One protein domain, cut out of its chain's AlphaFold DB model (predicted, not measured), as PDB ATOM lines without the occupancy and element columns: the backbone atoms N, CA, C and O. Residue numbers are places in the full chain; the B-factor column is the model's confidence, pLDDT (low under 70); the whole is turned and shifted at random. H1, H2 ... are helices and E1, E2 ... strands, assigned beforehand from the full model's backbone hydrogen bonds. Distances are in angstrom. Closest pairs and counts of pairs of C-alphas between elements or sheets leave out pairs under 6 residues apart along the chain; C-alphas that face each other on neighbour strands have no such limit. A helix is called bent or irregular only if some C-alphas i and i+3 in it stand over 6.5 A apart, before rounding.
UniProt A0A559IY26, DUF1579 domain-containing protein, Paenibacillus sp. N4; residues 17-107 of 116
ATOM      1  N   GLU A  17     -19.163  51.871  30.545       82.50
ATOM      2  CA  GLU A  17     -18.089  52.246  31.471       82.50
ATOM      3  C   GLU A  17     -18.081  51.350  32.714       82.50
ATOM      4  O   GLU A  17     -17.034  50.873  33.138       82.50
ATOM      5  N   SER A  18     -19.259  51.060  33.280       87.44
ATOM      6  CA  SER A  18     -19.387  50.189  34.455       87.44
ATOM      7  C   SER A  18     -18.922  48.769  34.146       87.44
ATOM      8  O   SER A  18     -18.168  48.189  34.924       87.44
ATOM      9  N   VAL A  19     -19.326  48.221  32.997       92.06
ATOM     10  CA  VAL A  19     -18.963  46.859  32.586       92.06
ATOM     11  C   VAL A  19     -17.461  46.760  32.327       92.06
ATOM     12  O   VAL A  19     -16.789  45.937  32.939       92.06
ATOM     13  N   LEU A  20     -16.899  47.645  31.501       94.31
ATOM     14  CA  LEU A  20     -15.464  47.636  31.210       94.31
ATOM     15  C   LEU A  20     -14.618  47.905  32.462       94.31
ATOM     16  O   LEU A  20     -13.562  47.294  32.622       94.31
ATOM     17  N   SER A  21     -15.102  48.726  33.401       94.00
ATOM     18  CA  SER A  21     -14.388  48.982  34.657       94.00
ATOM     19  C   SER A  21     -14.187  47.736  35.524       94.00
ATOM     20  O   SER A  21     -13.243  47.707  36.313       94.00
ATOM     21  N   GLN A  22     -15.002  46.683  35.354       93.50
ATOM     22  CA  GLN A  22     -14.804  45.405  36.052       93.50
ATOM     23  C   GLN A  22     -13.483  44.734  35.659       93.50
ATOM     24  O   GLN A  22     -12.898  44.002  36.455       93.50
ATOM     25  N   LEU A  23     -12.971  45.015  34.457       95.88
ATOM     26  CA  LEU A  23     -11.702  44.470  33.975       95.88
ATOM     27  C   LEU A  23     -10.476  45.181  34.570       95.88
ATOM     28  O   LEU A  23      -9.361  44.684  34.432       95.88
ATOM     29  N   ASN A  24     -10.654  46.305  35.276       96.94
ATOM     30  CA  ASN A  24      -9.541  47.046  35.884       96.94
ATOM     31  C   ASN A  24      -8.723  46.207  36.869       96.94
ATOM     32  O   ASN A  24      -7.545  46.486  37.067       96.94
ATOM     33  N   VAL A  25      -9.326  45.175  37.465       96.62
ATOM     34  CA  VAL A  25      -8.629  44.254  38.371       96.62
ATOM     35  C   VAL A  25      -7.474  43.509  37.693       96.62
ATOM     36  O   VAL A  25      -6.531  43.117  38.372       96.62
ATOM     37  N   PHE A  26      -7.520  43.330  36.370       97.88
ATOM     38  CA  PHE A  26      -6.469  42.637  35.628       97.88
ATOM     39  C   PHE A  26      -5.269  43.531  35.316       97.88
ATOM     40  O   PHE A  26      -4.167  43.012  35.155       97.88
ATOM     41  N   VAL A  27      -5.463  44.852  35.242       98.69
ATOM     42  CA  VAL A  27      -4.438  45.804  34.790       98.69
ATOM     43  C   VAL A  27      -3.183  45.693  35.650       98.69
ATOM     44  O   VAL A  27      -3.222  45.859  36.868       98.69
ATOM     45  N   GLY A  28      -2.049  45.454  34.996       98.62
ATOM     46  CA  GLY A  28      -0.770  45.266  35.660       98.62
ATOM     47  C   GLY A  28       0.042  44.132  35.060       98.62
ATOM     48  O   GLY A  28      -0.243  43.631  33.974       98.62
ATOM     49  N   LYS A  29       1.090  43.749  35.788       98.75
ATOM     50  CA  LYS A  29       2.010  42.679  35.415       98.75
ATOM     51  C   LYS A  29       1.937  41.561  36.446       98.75
ATOM     52  O   LYS A  29       2.134  41.807  37.635       98.75
ATOM     53  N   TRP A  30       1.710  40.346  35.973       98.69
ATOM     54  CA  TRP A  30       1.513  39.150  36.778       98.69
ATOM     55  C   TRP A  30       2.587  38.118  36.451       98.69
ATOM     56  O   TRP A  30       3.001  37.988  35.303       98.69
ATOM     57  N   ASN A  31       3.039  37.388  37.470       98.38
ATOM     58  CA  ASN A  31       3.801  36.160  37.276       98.38
ATOM     59  C   ASN A  31       2.847  34.997  37.526       98.38
ATOM     60  O   ASN A  31       2.308  34.871  38.628       98.38
ATOM     61  N   THR A  32       2.653  34.172  36.510       97.00
ATOM     62  CA  THR A  32       1.708  33.062  36.515       97.00
ATOM     63  C   THR A  32       2.482  31.758  36.528       97.00
ATOM     64  O   THR A  32       3.327  31.509  35.672       97.00
ATOM     65  N   GLU A  33       2.182  30.907  37.503       97.62
ATOM     66  CA  GLU A  33       2.720  29.555  37.592       97.62
ATOM     67  C   GLU A  33       1.568  28.556  37.661       97.62
ATOM     68  O   GLU A  33       0.533  28.818  38.278       97.62
ATOM     69  N   GLY A  34       1.736  27.398  37.030       96.12
ATOM     70  CA  GLY A  34       0.701  26.376  37.008       96.12
ATOM     71  C   GLY A  34       1.207  25.013  36.569       96.12
ATOM     72  O   GLY A  34       2.387  24.814  36.274       96.12
ATOM     73  N   VAL A  35       0.282  24.060  36.516       96.88
ATOM     74  CA  VAL A  35       0.516  22.713  36.000       96.88
ATOM     75  C   VAL A  35      -0.573  22.407  34.982       96.88
ATOM     76  O   VAL A  35      -1.758  22.541  35.280       96.88
ATOM     77  N   VAL A  36      -0.164  22.001  33.784       94.69
ATOM     78  CA  VAL A  36      -1.051  21.543  32.717       94.69
ATOM     79  C   VAL A  36      -1.032  20.022  32.720       94.69
ATOM     80  O   VAL A  36       0.036  19.415  32.644       94.69
ATOM     81  N   THR A  37      -2.210  19.413  32.817       95.62
ATOM     82  CA  THR A  37      -2.374  17.957  32.788       95.62
ATOM     83  C   THR A  37      -2.922  17.538  31.436       95.62
ATOM     84  O   THR A  37      -3.986  18.004  31.025       95.62
ATOM     85  N   ASP A  38      -2.220  16.635  30.762       92.75
ATOM     86  CA  ASP A  38      -2.717  16.002  29.549       92.75
ATOM     87  C   ASP A  38      -3.916  15.103  29.881       92.75
ATOM     88  O   ASP A  38      -3.834  14.206  30.723       92.75
ATOM     89  N   ALA A  39      -5.048  15.350  29.220       91.25
ATOM     90  CA  ALA A  39      -6.316  14.706  29.559       91.25
ATOM     91  C   ALA A  39      -6.349  13.197  29.260       91.25
ATOM     92  O   ALA A  39      -7.183  12.489  29.823       91.25
ATOM     93  N   VAL A  40      -5.478  12.700  28.373       93.19
ATOM     94  CA  VAL A  40      -5.486  11.299  27.925       93.19
ATOM     95  C   VAL A  40      -4.453  10.472  28.687       93.19
ATOM     96  O   VAL A  40      -4.768   9.405  29.205       93.19
ATOM     97  N   SER A  41      -3.216  10.958  28.757       95.00
ATOM     98  CA  SER A  41      -2.084  10.275  29.386       95.00
ATOM     99  C   SER A  41      -1.970  10.538  30.888       95.00
ATOM    100  O   SER A  41      -1.302   9.777  31.582       95.00
ATOM    101  N   GLY A  42      -2.577  11.617  31.396       94.25
ATOM    102  CA  GLY A  42      -2.434  12.057  32.786       94.25
ATOM    103  C   GLY A  42      -1.068  12.667  33.115       94.25
ATOM    104  O   GLY A  42      -0.811  12.989  34.276       94.25
ATOM    105  N   SER A  43      -0.188  12.828  32.124       95.25
ATOM    106  CA  SER A  43       1.120  13.453  32.320       95.25
ATOM    107  C   SER A  43       0.962  14.937  32.622       95.25
ATOM    108  O   SER A  43       0.075  15.599  32.082       95.25
ATOM    109  N   THR A  44       1.837  15.471  33.469       97.12
ATOM    110  CA  THR A  44       1.812  16.878  33.865       97.12
ATOM    111  C   THR A  44       3.048  17.619  33.377       97.12
ATOM    112  O   THR A  44       4.160  17.094  33.400       97.12
ATOM    113  N   VAL A  45       2.854  18.863  32.948       97.12
ATOM    114  CA  VAL A  45       3.929  19.793  32.578       97.12
ATOM    115  C   VAL A  45       3.721  21.129  33.279       97.12
ATOM    116  O   VAL A  45       2.594  21.547  33.535       97.12
ATOM    117  N   THR A  46       4.809  21.805  33.627       97.81
ATOM    118  CA  THR A  46       4.752  23.092  34.327       97.81
ATOM    119  C   THR A  46       4.477  24.237  33.361       97.81
ATOM    120  O   THR A  46       5.090  24.300  32.297       97.81
ATOM    121  N   LEU A  47       3.629  25.173  33.771       97.50
ATOM    122  CA  LEU A  47       3.419  26.469  33.134       97.50
ATOM    123  C   LEU A  47       4.147  27.539  33.948       97.50
ATOM    124  O   LEU A  47       3.988  27.596  35.169       97.50
ATOM    125  N   LYS A  48       4.899  28.403  33.270       98.31
ATOM    126  CA  LYS A  48       5.425  29.651  33.830       98.31
ATOM    127  C   LYS A  48       5.254  30.761  32.809       98.31
ATOM    128  O   LYS A  48       5.697  30.602  31.677       98.31
ATOM    129  N   ALA A  49       4.641  31.866  33.201       98.25
ATOM    130  CA  ALA A  49       4.409  32.998  32.322       98.25
ATOM    131  C   ALA A  49       4.509  34.327  33.069       98.25
ATOM    132  O   ALA A  49       4.346  34.418  34.284       98.25
ATOM    133  N   THR A  50       4.795  35.367  32.306       98.69
ATOM    134  CA  THR A  50       4.581  36.757  32.655       98.69
ATOM    135  C   THR A  50       3.417  37.262  31.818       98.69
ATOM    136  O   THR A  50       3.519  37.307  30.593       98.69
ATOM    137  N   ASP A  51       2.351  37.693  32.482       98.75
ATOM    138  CA  ASP A  51       1.172  38.252  31.830       98.75
ATOM    139  C   ASP A  51       1.122  39.756  32.085       98.75
ATOM    140  O   ASP A  51       1.295  40.216  33.215       98.75
ATOM    141  N   THR A  52       0.920  40.548  31.037       98.88
ATOM    142  CA  THR A  52       0.802  42.008  31.151       98.88
ATOM    143  C   THR A  52      -0.517  42.464  30.564       98.88
ATOM    144  O   THR A  52      -0.775  42.238  29.386       98.88
ATOM    145  N   TYR A  53      -1.325  43.131  31.380       98.81
ATOM    146  CA  TYR A  53      -2.615  43.677  30.987       98.81
ATOM    147  C   TYR A  53      -2.575  45.198  31.016       98.81
ATOM    148  O   TYR A  53      -2.232  45.801  32.038       98.81
ATOM    149  N   GLU A  54      -2.972  45.823  29.916       98.75
ATOM    150  CA  GLU A  54      -3.025  47.275  29.782       98.75
ATOM    151  C   GLU A  54      -4.186  47.714  28.893       98.75
ATOM    152  O   GLU A  54      -4.590  47.015  27.965       98.75
ATOM    153  N   TRP A  55      -4.745  48.889  29.166       98.56
ATOM    154  CA  TRP A  55      -5.789  49.451  28.317       98.56
ATOM    155  C   TRP A  55      -5.190  50.008  27.024       98.56
ATOM    156  O   TRP A  55      -4.272  50.829  27.062       98.56
ATOM    157  N   LEU A  56      -5.769  49.646  25.875       98.19
ATOM    158  CA  LEU A  56      -5.530  50.375  24.632       98.19
ATOM    159  C   LEU A  56      -6.025  51.828  24.798       98.19
ATOM    160  O   LEU A  56      -7.089  52.036  25.400       98.19
ATOM    161  N   PRO A  57      -5.327  52.841  24.242       95.75
ATOM    162  CA  PRO A  57      -5.812  54.216  24.256       95.75
ATOM    163  C   PRO A  57      -7.268  54.317  23.786       95.75
ATOM    164  O   PRO A  57      -7.622  53.854  22.703       95.75
ATOM    165  N   GLY A  58      -8.111  54.917  24.626       93.69
ATOM    166  CA  GLY A  58      -9.563  54.989  24.434       93.69
ATOM    167  C   GLY A  58     -10.369  54.117  25.402       93.69
ATOM    168  O   GLY A  58     -11.554  54.368  25.557       93.69
ATOM    169  N   GLY A  59      -9.752  53.146  26.085       94.56
ATOM    170  CA  GLY A  59     -10.396  52.410  27.186       94.56
ATOM    171  C   GLY A  59     -11.466  51.394  26.766       94.56
ATOM    172  O   GLY A  59     -12.160  50.856  27.618       94.56
ATOM    173  N   TYR A  60     -11.599  51.107  25.468       94.94
ATOM    174  CA  TYR A  60     -12.593  50.154  24.952       94.94
ATOM    175  C   TYR A  60     -12.091  48.709  24.886       94.94
ATOM    176  O   TYR A  60     -12.901  47.782  24.867       94.94
ATOM    177  N   PHE A  61     -10.769  48.515  24.839       97.88
ATOM    178  CA  PHE A  61     -10.142  47.200  24.737       97.88
ATOM    179  C   PHE A  61      -9.009  47.068  25.748       97.88
ATOM    180  O   PHE A  61      -8.115  47.918  25.796       97.88
ATOM    181  N   LEU A  62      -9.041  45.990  26.525       98.69
ATOM    182  CA  LEU A  62      -7.927  45.574  27.363       98.69
ATOM    183  C   LEU A  62      -7.026  44.661  26.530       98.69
ATOM    184  O   LEU A  62      -7.491  43.686  25.943       98.69
ATOM    185  N   ILE A  63      -5.747  44.998  26.459       98.75
ATOM    186  CA  ILE A  63      -4.718  44.192  25.814       98.75
ATOM    187  C   ILE A  63      -4.084  43.313  26.879       98.75
ATOM    188  O   ILE A  63      -3.712  43.802  27.942       98.75
ATOM    189  N   HIS A  64      -3.932  42.036  26.567       98.75
ATOM    190  CA  HIS A  64      -3.235  41.052  27.373       98.75
ATOM    191  C   HIS A  64      -2.069  40.478  26.561       98.75
ATOM    192  O   HIS A  64      -2.268  39.892  25.500       98.75
ATOM    193  N   HIS A  65      -0.846  40.670  27.046       98.81
ATOM    194  CA  HIS A  65       0.364  40.068  26.494       98.81
ATOM    195  C   HIS A  65       0.790  38.886  27.359       98.81
ATOM    196  O   HIS A  65       0.998  39.058  28.561       98.81
ATOM    197  N   VAL A  66       0.985  37.733  26.724       98.56
ATOM    198  CA  VAL A  66       1.496  36.508  27.346       98.56
ATOM    199  C   VAL A  66       2.942  36.307  26.920       98.56
ATOM    200  O   VAL A  66       3.249  36.268  25.725       98.56
ATOM    201  N   ASP A  67       3.817  36.122  27.900       98.50
ATOM    202  CA  ASP A  67       5.198  35.701  27.702       98.50
ATOM    203  C   ASP A  67       5.510  34.525  28.630       98.50
ATOM    204  O   ASP A  67       5.722  34.719  29.826       98.50
ATOM    205  N   GLY A  68       5.534  33.297  28.112       97.62
ATOM    206  CA  GLY A  68       5.741  32.136  28.965       97.62
ATOM    207  C   GLY A  68       6.202  30.868  28.270       97.62
ATOM    208  O   GLY A  68       6.609  30.853  27.107       97.62
ATOM    209  N   GLN A  69       6.158  29.788  29.044       97.75
ATOM    210  CA  GLN A  69       6.540  28.439  28.655       97.75
ATOM    211  C   GLN A  69       5.592  27.410  29.277       97.75
ATOM    212  O   GLN A  69       5.232  27.517  30.453       97.75
ATOM    213  N   ILE A  70       5.236  26.389  28.497       95.69
ATOM    214  CA  ILE A  70       4.579  25.164  28.964       95.69
ATOM    215  C   ILE A  70       5.542  24.004  28.709       95.69
ATOM    216  O   ILE A  70       5.791  23.623  27.566       95.69
ATOM    217  N   GLY A  71       6.113  23.446  29.777       95.50
ATOM    218  CA  GLY A  71       7.268  22.559  29.653       95.50
ATOM    219  C   GLY A  71       8.425  23.291  28.966       95.50
ATOM    220  O   GLY A  71       8.844  24.348  29.427       95.50
ATOM    221  N   GLU A  72       8.916  22.743  27.856       94.81
ATOM    222  CA  GLU A  72       9.957  23.372  27.024       94.81
ATOM    223  C   GLU A  72       9.384  24.222  25.877       94.81
ATOM    224  O   GLU A  72      10.132  24.909  25.181       94.81
ATOM    225  N   ALA A  73       8.067  24.181  25.654       95.12
ATOM    226  CA  ALA A  73       7.428  24.903  24.564       95.12
ATOM    227  C   ALA A  73       7.204  26.369  24.944       95.12
ATOM    228  O   ALA A  73       6.586  26.670  25.965       95.12
ATOM    229  N   GLU A  74       7.676  27.284  24.099       97.31
ATOM    230  CA  GLU A  74       7.434  28.716  24.256       97.31
ATOM    231  C   GLU A  74       5.987  29.070  23.896       97.31
ATOM    232  O   GLU A  74       5.485  28.702  22.832       97.31
ATOM    233  N   VAL A  75       5.342  29.847  24.762       96.19
ATOM    234  CA  VAL A  75       3.996  30.377  24.556       96.19
ATOM    235  C   VAL A  75       4.076  31.895  24.603       96.19
ATOM    236  O   VAL A  75       4.289  32.483  25.663       96.19
ATOM    237  N   LYS A  76       3.898  32.536  23.446       98.38
ATOM    238  CA  LYS A  76       3.697  33.986  23.363       98.38
ATOM    239  C   LYS A  76       2.361  34.253  22.711       98.38
ATOM    240  O   LYS A  76       2.052  33.638  21.691       98.38
ATOM    241  N   ALA A  77       1.609  35.195  23.254       98.50
ATOM    242  CA  ALA A  77       0.357  35.611  22.652       98.50
ATOM    243  C   ALA A  77       0.058  37.080  22.936       98.50
ATOM    244  O   ALA A  77       0.541  37.656  23.910       98.50
ATOM    245  N   ILE A  78      -0.776  37.660  22.082       98.69
ATOM    246  CA  ILE A  78      -1.508  38.884  22.378       98.69
ATOM    247  C   ILE A  78      -2.998  38.580  22.303       98.69
ATOM    248  O   ILE A  78      -3.465  37.877  21.405       98.69
ATOM    249  N   GLU A  79      -3.744  39.115  23.250       98.69
ATOM    250  CA  GLU A  79      -5.178  38.946  23.365       98.69
ATOM    251  C   GLU A  79      -5.841  40.316  23.531       98.69
ATOM    252  O   GLU A  79      -5.412  41.137  24.339       98.69
ATOM    253  N   MET A  80      -6.875  40.583  22.731       98.56
ATOM    254  CA  MET A  80      -7.712  41.772  22.883       98.56
ATOM    255  C   MET A  80      -9.040  41.380  23.507       98.56
ATOM    256  O   MET A  80      -9.779  40.590  22.919       98.56
ATOM    257  N   ILE A  81      -9.356  41.986  24.646       98.44
ATOM    258  CA  ILE A  81     -10.586  41.767  25.402       98.44
ATOM    259  C   ILE A  81     -11.464  43.012  25.279       98.44
ATOM    260  O   ILE A  81     -11.010  44.130  25.523       98.44
ATOM    261  N   GLY A  82     -12.727  42.825  24.911       97.12
ATOM    262  CA  GLY A  82     -13.712  43.898  24.794       97.12
ATOM    263  C   GLY A  82     -15.096  43.455  25.243       97.12
ATOM    264  O   GLY A  82     -15.283  42.333  25.714       97.12
ATOM    265  N   TYR A  83     -16.080  44.337  25.082       96.38
ATOM    266  CA  TYR A  83     -17.478  44.052  25.390       96.38
ATOM    267  C   TYR A  83     -18.366  44.355  24.185       96.38
ATOM    268  O   TYR A  83     -18.302  45.443  23.612       96.38
ATOM    269  N   ASP A  84     -19.197  43.392  23.800       94.50
ATOM    270  CA  ASP A  84     -20.214  43.567  22.774       94.50
ATOM    271  C   ASP A  84     -21.551  43.900  23.442       94.50
ATOM    272  O   ASP A  84     -22.217  43.040  24.018       94.50
ATOM    273  N   ALA A  85     -21.960  45.166  23.344       89.88
ATOM    274  CA  ALA A  85     -23.201  45.652  23.940       89.88
ATOM    275  C   ALA A  85     -24.465  45.023  23.327       89.88
ATOM    276  O   ALA A  85     -25.507  45.009  23.982       89.88
ATOM    277  N   SER A  86     -24.390  44.503  22.095       91.00
ATOM    278  CA  SER A  86     -25.535  43.877  21.430       91.00
ATOM    279  C   SER A  86     -25.825  42.484  21.987       91.00
ATOM    280  O   SER A  86     -26.978  42.152  22.256       91.00
ATOM    281  N   SER A  87     -24.774  41.694  22.217       92.00
ATOM    282  CA  SER A  87     -24.872  40.354  22.798       92.00
ATOM    283  C   SER A  87     -24.723  40.332  24.321       92.00
ATOM    284  O   SER A  87     -24.958  39.299  24.941       92.00
ATOM    285  N   GLN A  88     -24.377  41.471  24.927       92.38
ATOM    286  CA  GLN A  88     -24.123  41.644  26.359       92.38
ATOM    287  C   GLN A  88     -23.032  40.717  26.915       92.38
ATOM    288  O   GLN A  88     -23.066  40.324  28.084       92.38
ATOM    289  N   MET A  89     -22.038  40.386  26.092       95.19
ATOM    290  CA  MET A  89     -20.937  39.497  26.456       95.19
ATOM    291  C   MET A  89     -19.591  40.186  26.293       95.19
ATOM    292  O   MET A  89     -19.387  41.000  25.390       95.19
ATOM    293  N   TYR A  90     -18.637  39.796  27.136       96.94
ATOM    294  CA  TYR A  90     -17.239  40.030  26.819       96.94
ATOM    295  C   TYR A  90     -16.847  39.150  25.641       96.94
ATOM    296  O   TYR A  90     -17.324  38.021  25.504       96.94
ATOM    297  N   PHE A  91     -15.944  39.651  24.817       97.69
ATOM    298  CA  PHE A  91     -15.276  38.849  23.812       97.69
ATOM    299  C   PHE A  91     -13.773  38.951  24.000       97.69
ATOM    300  O   PHE A  91     -13.255  39.949  24.502       97.69
ATOM    301  N   THR A  92     -13.084  37.922  23.540       97.88
ATOM    302  CA  THR A  92     -11.637  37.924  23.397       97.88
ATOM    303  C   THR A  92     -11.259  37.379  22.029       97.88
ATOM    304  O   THR A  92     -11.851  36.405  21.554       97.88
ATOM    305  N   HIS A  93     -10.256  38.002  21.417       98.38
ATOM    306  CA  HIS A  93      -9.524  37.446  20.290       98.38
ATOM    307  C   HIS A  93      -8.045  37.333  20.651       98.38
ATOM    308  O   HIS A  93      -7.421  38.357  20.941       98.38
ATOM    309  N   SER A  94      -7.484  36.128  20.573       98.44
ATOM    310  CA  SER A  94      -6.065  35.884  20.829       98.44
ATOM    311  C   SER A  94      -5.326  35.388  19.593       98.44
ATOM    312  O   SER A  94      -5.891  34.697  18.739       98.44
ATOM    313  N   TYR A  95      -4.056  35.775  19.512       98.50
ATOM    314  CA  TYR A  95      -3.124  35.459  18.437       98.50
ATOM    315  C   TYR A  95      -1.822  34.992  19.076       98.50
ATOM    316  O   TYR A  95      -1.271  35.718  19.906       98.50
ATOM    317  N   ASP A  96      -1.332  33.811  18.708       98.31
ATOM    318  CA  ASP A  96      -0.115  33.246  19.298       98.31
ATOM    319  C   ASP A  96       1.079  33.196  18.330       98.31
ATOM    320  O   ASP A  96       0.967  33.425  17.121       98.31
ATOM    321  N   ASN A  97       2.255  32.885  18.876       98.00
ATOM    322  CA  ASN A  97       3.512  32.706  18.140       98.00
ATOM    323  C   ASN A  97       3.533  31.501  17.185       98.00
ATOM    324  O   ASN A  97       4.526  31.303  16.488       98.00
ATOM    325  N   GLN A  98       2.462  30.711  17.129       97.25
ATOM    326  CA  GLN A  98       2.308  29.580  16.215       97.25
ATOM    327  C   GLN A  98       1.336  29.903  15.068       97.25
ATOM    328  O   GLN A  98       1.117  29.068  14.190       97.25
ATOM    329  N   GLY A  99       0.793  31.125  15.034       97.06
ATOM    330  CA  GLY A  99      -0.143  31.576  14.009       97.06
ATOM    331  C   GLY A  99      -1.587  31.146  14.264       97.06
ATOM    332  O   GLY A  99      -2.416  31.268  13.359       97.06
ATOM    333  N   ASN A 100      -1.911  30.660  15.465       98.00
ATOM    334  CA  ASN A 100      -3.286  30.338  15.818       98.00
ATOM    335  C   ASN A 100      -4.073  31.613  16.135       98.00
ATOM    336  O   ASN A 100      -3.557  32.566  16.719       98.00
ATOM    337  N   LEU A 101      -5.356  31.580  15.779       98.06
ATOM    338  CA  LEU A 101      -6.353  32.577  16.139       98.06
ATOM    339  C   LEU A 101      -7.425  31.890  16.976       98.06
ATOM    340  O   LEU A 101      -8.103  30.993  16.474       98.06
ATOM    341  N   ASN A 102      -7.653  32.372  18.193       97.88
ATOM    342  CA  ASN A 102      -8.766  31.906  19.010       97.88
ATOM    343  C   ASN A 102      -9.750  33.040  19.285       97.88
ATOM    344  O   ASN A 102      -9.376  34.210  19.377       97.88
ATOM    345  N   LYS A 103     -11.032  32.684  19.396       98.00
ATOM    346  CA  LYS A 103     -12.111  33.612  19.728       98.00
ATOM    347  C   LYS A 103     -12.960  33.010  20.830       98.00
ATOM    348  O   LYS A 103     -13.438  31.887  20.673       98.00
ATOM    349  N   TYR A 104     -13.191  33.771  21.891       97.00
ATOM    350  CA  TYR A 104     -14.071  33.350  22.974       97.00
ATOM    351  C   TYR A 104     -15.065  34.448  23.326       97.00
ATOM    352  O   TYR A 104     -14.821  35.635  23.109       97.00
ATOM    353  N   GLN A 105     -16.194  34.023  23.881       97.00
ATOM    354  CA  GLN A 105     -17.169  34.888  24.524       97.00
ATOM    355  C   GLN A 105     -17.250  34.509  25.998       97.00
ATOM    356  O   GLN A 105     -17.134  33.332  26.345       97.00
ATOM    357  N   ALA A 106     -17.439  35.503  26.860       94.06
ATOM    358  CA  ALA A 106     -17.496  35.312  28.300       94.06
ATOM    359  C   ALA A 106     -18.582  36.180  28.940       94.06
ATOM    360  O   ALA A 106     -18.850  37.307  28.519       94.06
ATOM    361  N   THR A 107     -19.182  35.656  30.003       91.81
ATOM    362  CA  THR A 107     -20.062  36.398  30.906       91.81
ATOM    363  C   THR A 107     -19.428  36.447  32.288       91.81
ATOM    364  O   THR A 107     -18.813  35.481  32.740       91.81
TER     365      THR A 107
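AT A GLANCE: This is residues 17 to 107 of the 116 residues of the protein "DUF1579 domain-containing protein" of Paenibacillus sp. N4 (UniProt A0A559IY26). One sheet of six strands, E1 to E6, each folding back beside the one before, is twisted and curled like part of an open barrel, and the helix H1 lies over one face of it near one end of the strands. The other face bears no named helix, and the hairpin of E1 and E2 reaches to the end of the long axis far from H1. The printed part has 91 residues with one named helix, then six named strands, in the antiparallel sheet order E1 - E2 - E3 - E4 - E5 - E6; the class is mostly strand. It is only just loose, close to compact, with a radius of gyration of the C-alphas of 14.9 A, and is elongated, spanning 43 by 26 by 24 A.

IN THESE COORDINATES: Begin with the sheet: find C-alpha 28 at (-0.770, 45.266, 35.660), from where E1, residues 28 to 37, runs 27.5 A. E2 is residues 44 to 55, 33.9 A long, and E3 is residues 62 to 70, 24.0 A, with a bend of 52 degrees at residue 67. E4, residues 73 to 84, covers 33.4 A; E5, residues 89 to 96, covers 22.9 A. E6, residues 101 to 106, runs 16.7 A to C-alpha 106 at (-17.496, 35.312, 28.300). H1, residues 17 to 26, starts at C-alpha 17 at (-18.089, 52.246, 31.471) and is 15.6 A long; it is only just irregular, with C-alphas 22 and 25 lying 6.7 A apart.

HOW THE PARTS SIT: Look first at the meander, E1 to E6, each strand the antiparallel neighbour of the one before and each successive pair a hairpin. Within hydrogen-bond range are N 30 and O 51 at 2.8 A between E1 and E2, N 50 and O 67 at 2.7 A between E2 and E3, N 64 and O 79 at 2.8 A between E3 and E4, N 80 and O 93 at 2.9 A between E4 and E5, and N 92 and O 104 at 2.9 A between E5 and E6. The edge strands E1 and E6 are apart. H1 is on the sheet at a height of 8.1 A, making two layers, a helix on one face of a sheet. It lies over E4 and, only just, with 3 C-alphas, over E3; it runs along the strands, at 4 degrees to E4 on the local plane. The closest C-alphas of H1 and E4 are those of Leu 20 and Tyr 83, 7.1 A apart. In H1, 1 of 6 O i to N i+4 pairs and 5 of 7 O i to N i+3 pairs are within range.

THE WHOLE: The two C-alphas farthest apart, those of Ser 41 and Gly 58, are 45.6 A apart. The printed part has no cut and no long link. Its mean pLDDT is 96.4, and no printed residue is under 70.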